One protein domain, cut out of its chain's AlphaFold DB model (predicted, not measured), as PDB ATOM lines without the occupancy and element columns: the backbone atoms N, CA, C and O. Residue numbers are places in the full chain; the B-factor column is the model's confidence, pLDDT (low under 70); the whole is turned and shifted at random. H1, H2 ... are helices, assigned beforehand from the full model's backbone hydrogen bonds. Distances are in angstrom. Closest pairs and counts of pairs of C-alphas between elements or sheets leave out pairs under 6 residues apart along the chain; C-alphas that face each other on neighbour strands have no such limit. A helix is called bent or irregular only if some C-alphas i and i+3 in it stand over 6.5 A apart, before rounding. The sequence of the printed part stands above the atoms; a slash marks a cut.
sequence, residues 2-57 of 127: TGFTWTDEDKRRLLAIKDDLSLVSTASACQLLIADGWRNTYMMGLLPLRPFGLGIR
ATOM      1  N   THR A   2     -93.682 -19.156 198.883       46.84
ATOM      2  CA  THR A   2     -94.214 -18.931 197.535       46.84
ATOM      3  C   THR A   2     -95.331 -19.950 197.327       46.84
ATOM      4  O   THR A   2     -95.064 -21.132 197.122       46.84
ATOM      5  N   GLY A   3     -96.575 -19.526 197.550       65.38
ATOM      6  CA  GLY A   3     -97.736 -20.388 197.362       65.38
ATOM      7  C   GLY A   3     -97.808 -20.834 195.907       65.38
ATOM      8  O   GLY A   3     -97.528 -20.049 195.006       65.38
ATOM      9  N   PHE A   4     -98.163 -22.095 195.679       75.25
ATOM     10  CA  PHE A   4     -98.544 -22.550 194.349       75.25
ATOM     11  C   PHE A   4     -99.757 -21.731 193.886       75.25
ATOM     12  O   PHE A   4    -100.807 -21.759 194.529       75.25
ATOM     13  N   THR A   5     -99.600 -20.979 192.800       83.69
ATOM     14  CA  THR A   5    -100.675 -20.201 192.179       83.69
ATOM     15  C   THR A   5    -101.082 -20.872 190.883       83.69
ATOM     16  O   THR A   5    -100.256 -21.020 189.987       83.69
ATOM     17  N   TRP A   6    -102.352 -21.253 190.778       86.62
ATOM     18  CA  TRP A   6    -102.915 -21.776 189.538       86.62
ATOM     19  C   TRP A   6    -102.912 -20.699 188.451       86.62
ATOM     20  O   TRP A   6    -103.470 -19.622 188.665       86.62
ATOM     21  N   THR A   7    -102.314 -20.994 187.298       91.94
ATOM     22  CA  THR A   7    -102.182 -20.050 186.181       91.94
ATOM     23  C   THR A   7    -103.088 -20.406 184.997       91.94
ATOM     24  O   THR A   7    -103.622 -21.515 184.900       91.94
ATOM     25  N   ASP A   8    -103.226 -19.485 184.040       91.69
ATOM     26  CA  ASP A   8    -103.930 -19.749 182.775       91.69
ATOM     27  C   ASP A   8    -103.243 -20.827 181.925       91.69
ATOM     28  O   ASP A   8    -103.893 -21.528 181.147       91.69
ATOM     29  N   GLU A   9    -101.927 -20.988 182.072       93.94
ATOM     30  CA  GLU A   9    -101.178 -22.080 181.449       93.94
ATOM     31  C   GLU A   9    -101.597 -23.434 182.033       93.94
ATOM     32  O   GLU A   9    -101.873 -24.365 181.278       93.94
ATOM     33  N   ASP A  10    -101.732 -23.536 183.357       93.56
ATOM     34  CA  ASP A  10    -102.197 -24.764 184.013       93.56
ATOM     35  C   ASP A  10    -103.635 -25.103 183.606       93.56
ATOM     36  O   ASP A  10    -103.957 -26.265 183.344       93.56
ATOM     37  N   LYS A  11    -104.483 -24.076 183.457       92.94
ATOM     38  CA  LYS A  11    -105.838 -24.224 182.907       92.94
ATOM     39  C   LYS A  11    -105.814 -24.796 181.495       92.94
ATOM     40  O   LYS A  11    -106.530 -25.758 181.226       92.94
ATOM     41  N   ARG A  12    -104.969 -24.258 180.610       94.69
ATOM     42  CA  ARG A  12    -104.819 -24.771 179.237       94.69
ATOM     43  C   ARG A  12    -104.320 -26.215 179.213       94.69
ATOM     44  O   ARG A  12    -104.874 -27.020 178.470       94.69
ATOM     45  N   ARG A  13    -103.346 -26.568 180.057       95.06
ATOM     46  CA  ARG A  13    -102.836 -27.945 180.175       95.06
ATOM     47  C   ARG A  13    -103.909 -28.922 180.635       95.06
ATOM     48  O   ARG A  13    -104.055 -29.971 180.023       95.06
ATOM     49  N   LEU A  14    -104.677 -28.571 181.670       94.44
ATOM     50  CA  LEU A  14    -105.771 -29.415 182.149       94.44
ATOM     51  C   LEU A  14    -106.824 -29.621 181.057       94.44
ATOM     52  O   LEU A  14    -107.230 -30.753 180.826       94.44
ATOM     53  N   LEU A  15    -107.243 -28.552 180.371       94.56
ATOM     54  CA  LEU A  15    -108.237 -28.647 179.297       94.56
ATOM     55  C   LEU A  15    -107.774 -29.552 178.150       94.56
ATOM     56  O   LEU A  15    -108.592 -30.290 177.615       94.56
ATOM     57  N   ALA A  16    -106.482 -29.541 177.818       96.56
ATOM     58  CA  ALA A  16    -105.929 -30.365 176.745       96.56
ATOM     59  C   ALA A  16    -106.001 -31.880 177.016       96.56
ATOM     60  O   ALA A  16    -106.029 -32.645 176.060       96.56
ATOM     61  N   ILE A  17    -106.027 -32.311 178.284       96.00
ATOM     62  CA  ILE A  17    -105.974 -33.739 178.670       96.00
ATOM     63  C   ILE A  17    -107.185 -34.205 179.490       96.00
ATOM     64  O   ILE A  17    -107.237 -35.355 179.928       96.00
ATOM     65  N   LYS A  18    -108.147 -33.319 179.769       94.38
ATOM     66  CA  LYS A  18    -109.265 -33.588 180.689       94.38
ATOM     67  C   LYS A  18    -110.077 -34.813 180.268       94.38
ATOM     68  O   LYS A  18    -110.429 -35.631 181.121       94.38
ATOM     69  N   ASP A  19    -110.358 -34.930 178.976       93.81
ATOM     70  CA  ASP A  19    -111.178 -36.012 178.437       93.81
ATOM     71  C   ASP A  19    -110.426 -37.345 178.491       93.81
ATOM     72  O   ASP A  19    -110.990 -38.342 178.946       93.81
ATOM     73  N   ASP A  20    -109.130 -37.352 178.181       94.69
ATOM     74  CA  ASP A  20    -108.274 -38.539 178.293       94.69
ATOM     75  C   ASP A  20    -108.198 -39.047 179.738       94.69
ATOM     76  O   ASP A  20    -108.338 -40.243 180.004       94.69
ATOM     77  N   LEU A  21    -108.058 -38.132 180.703       93.88
ATOM     78  CA  LEU A  21    -108.060 -38.473 182.126       93.88
ATOM     79  C   LEU A  21    -109.381 -39.120 182.570       93.88
ATOM     80  O   LEU A  21    -109.376 -39.944 183.485       93.88
ATOM     81  N   SER A  22    -110.508 -38.795 181.928       91.50
ATOM     82  CA  SER A  22    -111.815 -39.380 182.260       91.50
ATOM     83  C   SER A  22    -111.936 -40.861 181.858       91.50
ATOM     84  O   SER A  22    -112.730 -41.613 182.440       91.50
ATOM     85  N   LEU A  23    -111.101 -41.313 180.915       92.00
ATOM     86  CA  LEU A  23    -111.042 -42.702 180.451       92.00
ATOM     87  C   LEU A  23    -110.254 -43.608 181.409       92.00
ATOM     88  O   LEU A  23    -110.470 -44.822 181.434       92.00
ATOM     89  N   VAL A  24    -109.382 -43.030 182.237       92.06
ATOM     90  CA  VAL A  24    -108.512 -43.769 183.160       92.06
ATOM     91  C   VAL A  24    -109.236 -44.044 184.481       92.06
ATOM     92  O   VAL A  24    -109.890 -43.180 185.061       92.06
ATOM     93  N   SER A  25    -109.130 -45.274 184.992       91.75
ATOM     94  CA  SER A  25    -109.682 -45.606 186.311       91.75
ATOM     95  C   SER A  25    -108.858 -44.975 187.441       91.75
ATOM     96  O   SER A  25    -107.642 -44.832 187.322       91.75
ATOM     97  N   THR A  26    -109.488 -44.660 188.576       91.56
ATOM     98  CA  THR A  26    -108.770 -44.146 189.758       91.56
ATOM     99  C   THR A  26    -107.719 -45.135 190.268       91.56
ATOM    100  O   THR A  26    -106.645 -44.714 190.690       91.56
ATOM    101  N   ALA A  27    -107.980 -46.444 190.166       92.44
ATOM    102  CA  ALA A  27    -107.014 -47.490 190.498       92.44
ATOM    103  C   ALA A  27    -105.786 -47.457 189.571       92.44
ATOM    104  O   ALA A  27    -104.652 -47.503 190.043       92.44
ATOM    105  N   SER A  28    -106.002 -47.308 188.260       94.88
ATOM    106  CA  SER A  28    -104.924 -47.185 187.272       94.88
ATOM    107  C   SER A  28    -104.099 -45.915 187.494       94.88
ATOM    108  O   SER A  28    -102.874 -45.986 187.530       94.88
ATOM    109  N   ALA A  29    -104.756 -44.769 187.701       94.25
ATOM    110  CA  ALA A  29    -104.080 -43.506 187.988       94.25
ATOM    111  C   ALA A  29    -103.241 -43.588 189.277       94.25
ATOM    112  O   ALA A  29    -102.089 -43.160 189.294       94.25
ATOM    113  N   CYS A  30    -103.783 -44.204 190.333       95.19
ATOM    114  CA  CYS A  30    -103.072 -44.444 191.588       95.19
ATOM    115  C   CYS A  30    -101.800 -45.276 191.366       95.19
ATOM    116  O   CYS A  30    -100.730 -44.893 191.834       95.19
ATOM    117  N   GLN A  31    -101.894 -46.365 190.596       95.81
ATOM    118  CA  GLN A  31    -100.750 -47.230 190.306       95.81
ATOM    119  C   GLN A  31     -99.648 -46.511 189.515       95.81
ATOM    120  O   GLN A  31     -98.469 -46.697 189.812       95.81
ATOM    121  N   LEU A  32    -100.017 -45.677 188.536       96.06
ATOM    122  CA  LEU A  32     -99.057 -44.874 187.772       96.06
ATOM    123  C   LEU A  32     -98.320 -43.875 188.672       96.06
ATOM    124  O   LEU A  32     -97.099 -43.772 188.601       96.06
ATOM    125  N   LEU A  33     -99.040 -43.193 189.563       96.56
ATOM    126  CA  LEU A  33     -98.432 -42.257 190.510       96.56
ATOM    127  C   LEU A  33     -97.524 -42.969 191.526       96.56
ATOM    128  O   LEU A  33     -96.469 -42.448 191.872       96.56
ATOM    129  N   ILE A  34     -97.882 -44.180 191.964       95.88
ATOM    130  CA  ILE A  34     -97.012 -45.011 192.814       95.88
ATOM    131  C   ILE A  34     -95.722 -45.385 192.084       95.88
ATOM    132  O   ILE A  34     -94.649 -45.321 192.687       95.88
ATOM    133  N   ALA A  35     -95.808 -45.748 190.801       96.69
ATOM    134  CA  ALA A  35     -94.633 -46.041 189.982       96.69
ATOM    135  C   ALA A  35     -93.715 -44.813 189.819       96.69
ATOM    136  O   ALA A  35     -92.497 -44.969 189.796       96.69
ATOM    137  N   ASP A  36     -94.290 -43.608 189.790       97.12
ATOM    138  CA  ASP A  36     -93.571 -42.323 189.784       97.12
ATOM    139  C   ASP A  36     -93.041 -41.908 191.180       97.12
ATOM    140  O   ASP A  36     -92.352 -40.904 191.336       97.12
ATOM    141  N   GLY A  37     -93.313 -42.705 192.221       97.06
ATOM    142  CA  GLY A  37     -92.783 -42.520 193.578       97.06
ATOM    143  C   GLY A  37     -93.745 -41.868 194.576       97.06
ATOM    144  O   GLY A  37     -93.403 -41.724 195.756       97.06
ATOM    145  N   TRP A  38     -94.966 -41.524 194.164       96.38
ATOM    146  CA  TRP A  38     -95.981 -40.935 195.036       96.38
ATOM    147  C   TRP A  38     -96.727 -42.009 195.830       96.38
ATOM    148  O   TRP A  38     -97.412 -42.858 195.270       96.38
ATOM    149  N   ARG A  39     -96.652 -41.956 197.164       91.75
ATOM    150  CA  ARG A  39     -97.283 -42.972 198.036       91.75
ATOM    151  C   ARG A  39     -98.655 -42.587 198.600       91.75
ATOM    152  O   ARG A  39     -99.381 -43.462 199.049       91.75
ATOM    153  N   ASN A  40     -99.017 -41.302 198.559       92.31
ATOM    154  CA  ASN A  40    -100.253 -40.763 199.144       92.31
ATOM    155  C   ASN A  40    -101.147 -40.153 198.053       92.31
ATOM    156  O   ASN A  40    -101.325 -38.940 197.985       92.31
ATOM    157  N   THR A  41    -101.652 -40.998 197.155       92.88
ATOM    158  CA  THR A  41    -102.291 -40.594 195.885       92.88
ATOM    159  C   THR A  41    -103.815 -40.718 195.894       92.88
ATOM    160  O   THR A  41    -104.469 -40.419 194.896       92.88
ATOM    161  N   TYR A  42    -104.401 -41.143 197.013       92.31
ATOM    162  CA  TYR A  42    -105.841 -41.307 197.173       92.31
ATOM    163  C   TYR A  42    -106.289 -40.937 198.593       92.31
ATOM    164  O   TYR A  42    -105.498 -40.940 199.537       92.31
ATOM    165  N   MET A  43    -107.574 -40.603 198.742       90.38
ATOM    166  CA  MET A  43    -108.175 -40.250 200.029       90.38
ATOM    167  C   MET A  43    -108.806 -41.481 200.682       90.38
ATOM    168  O   MET A  43    -109.697 -42.112 200.115       90.38
ATOM    169  N   MET A  44    -108.358 -41.804 201.894       89.00
ATOM    170  CA  MET A  44    -108.911 -42.896 202.697       89.00
ATOM    171  C   MET A  44    -110.277 -42.523 203.278       89.00
ATOM    172  O   MET A  44    -110.469 -41.411 203.762       89.00
ATOM    173  N   GLY A  45    -111.217 -43.472 203.271       87.12
ATOM    174  CA  GLY A  45    -112.528 -43.316 203.914       87.12
ATOM    175  C   GLY A  45    -113.529 -42.435 203.160       87.12
ATOM    176  O   GLY A  45    -114.645 -42.247 203.642       87.12
ATOM    177  N   LEU A  46    -113.175 -41.919 201.980       87.81
ATOM    178  CA  LEU A  46    -114.103 -41.162 201.146       87.81
ATOM    179  C   LEU A  46    -115.075 -42.119 200.446       87.81
ATOM    180  O   LEU A  46    -114.663 -42.960 199.649       87.81
ATOM    181  N   LEU A  47    -116.369 -41.967 200.726       86.62
ATOM    182  CA  LEU A  47    -117.438 -42.749 200.109       86.62
ATOM    183  C   LEU A  47    -118.410 -41.823 199.372       86.62
ATOM    184  O   LEU A  47    -118.731 -40.743 199.875       86.62
ATOM    185  N   PRO A  48    -118.894 -42.216 198.184       87.44
ATOM    186  CA  PRO A  48    -119.849 -41.406 197.452       87.44
ATOM    187  C   PRO A  48    -121.214 -41.425 198.156       87.44
ATOM    188  O   PRO A  48    -121.718 -42.483 198.524       87.44
ATOM    189  N   LEU A  49    -121.848 -40.256 198.296       87.31
ATOM    190  CA  LEU A  49    -123.199 -40.142 198.872       87.31
ATOM    191  C   LEU A  49    -124.275 -40.805 198.002       87.31
ATOM    192  O   LEU A  49    -125.320 -41.215 198.497       87.31
ATOM    193  N   ARG A  50    -124.034 -40.885 196.692       85.12
ATOM    194  CA  ARG A  50    -124.855 -41.626 195.733       85.12
ATOM    195  C   ARG A  50    -123.924 -42.427 194.832       85.12
ATOM    196  O   ARG A  50    -122.911 -41.862 194.416       85.12
ATOM    197  N   PRO A  51    -124.244 -43.687 194.497       79.19
ATOM    198  CA  PRO A  51    -123.466 -44.433 193.522       79.19
ATOM    199  C   PRO A  51    -123.359 -43.623 192.229       79.19
ATOM    200  O   PRO A  51    -124.369 -43.275 191.615       79.19
ATOM    201  N   PHE A  52    -122.134 -43.306 191.826       68.31
ATOM    202  CA  PHE A  52    -121.884 -42.873 190.461       68.31
ATOM    203  C   PHE A  52    -122.114 -44.103 189.584       68.31
ATOM    204  O   PHE A  52    -121.559 -45.165 189.867       68.31
ATOM    205  N   GLY A  53    -122.986 -43.997 188.580       67.88
ATOM    206  CA  GLY A  53    -123.216 -45.094 187.639       67.88
ATOM    207  C   GLY A  53    -121.894 -45.633 187.082       67.88
ATOM    208  O   GLY A  53    -120.901 -44.902 187.004       67.88
ATOM    209  N   LEU A  54    -121.864 -46.917 186.717       69.12
ATOM    210  CA  LEU A  54    -120.660 -47.550 186.175       69.12
ATOM    211  C   LEU A  54    -120.109 -46.726 184.999       69.12
ATOM    212  O   LEU A  54    -120.828 -46.440 184.046       69.12
ATOM    213  N   GLY A  55    -118.835 -46.338 185.085       69.88
ATOM    214  CA  GLY A  55    -118.130 -45.601 184.032       69.88
ATOM    215  C   GLY A  55    -118.158 -44.073 184.142       69.88
ATOM    216  O   GLY A  55    -117.400 -43.428 183.425       69.88
ATOM    217  N   ILE A  56    -118.939 -43.477 185.052       78.81
ATOM    218  CA  ILE A  56    -118.938 -42.018 185.242       78.81
ATOM    219  C   ILE A  56    -117.787 -41.620 186.175       78.81
ATOM    220  O   ILE A  56    -117.735 -42.049 187.328       78.81
ATOM    221  N   ARG A  57    -116.873 -40.776 185.685       87.06
ATOM    222  CA  ARG A  57    -115.729 -40.241 186.442       87.06
ATOM    223  C   ARG A  57    -115.718 -38.722 186.376       87.06
ATOM    224  O   ARG A  57    -116.134 -38.137 185.380       87.06
TER     225      ARG A  57
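What this domain is: This is residues 2 to 57 of the 127 residues of an uncharacterized protein of Chloroflexia bacterium (UniProt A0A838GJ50). An open, loosely wound chain turns a corner between two helices, H1 and H2, and then goes on as a long tail with no named element. The tail, residues 36 to 57, folds back past H2 and swings out in a wide loop that curves back toward the end of H1, while residues 2 to 20 and 43 to 54 stick out. The printed part has 56 residues with two named helices, H1 then H2, and no named strand. Its class is all helix, though under half of the residues, 26 of 56, are in named elements. The whole is loose, with a radius of gyration of the C-alphas of 14.2 A and spans of 36 by 25 by 22 A.

How they stand to each other: Start at Thr 2 and read on to H1, residues 8 to 23, of which 8 to 20 stand free. Near residue 17 you will find a kink of 45 degrees. There H1 is irregular: C-alphas 16 and 19 are 7.9 A apart, against about 5 A in a regular helix. After a tight link of 2 residues comes H2, residues 26 to 35. H1 and H2 are apart, with no C-alpha of the one within 8 A of the other. In H2 every O i to N i+4 pair is within hydrogen-bond range; in H1, 8 of 12 are.

Where its parts are: Find C-alpha 8 at (-103.930, -19.749, 182.775); from there H1 runs 24.1 A to C-alpha 23 at (-111.042, -42.702, 180.451). H2 runs 14.3 A, from C-alpha 26 to C-alpha 35 at (-94.633, -46.041, 189.982).

The domain as a whole: The C-alphas of Thr 2 and Leu 54, 40.6 A apart, are the two farthest apart. The printed part has no cut. Look for pLDDT under 70 at residues 2 to 3 and 52 to 55; the mean of the printed part is 88.7.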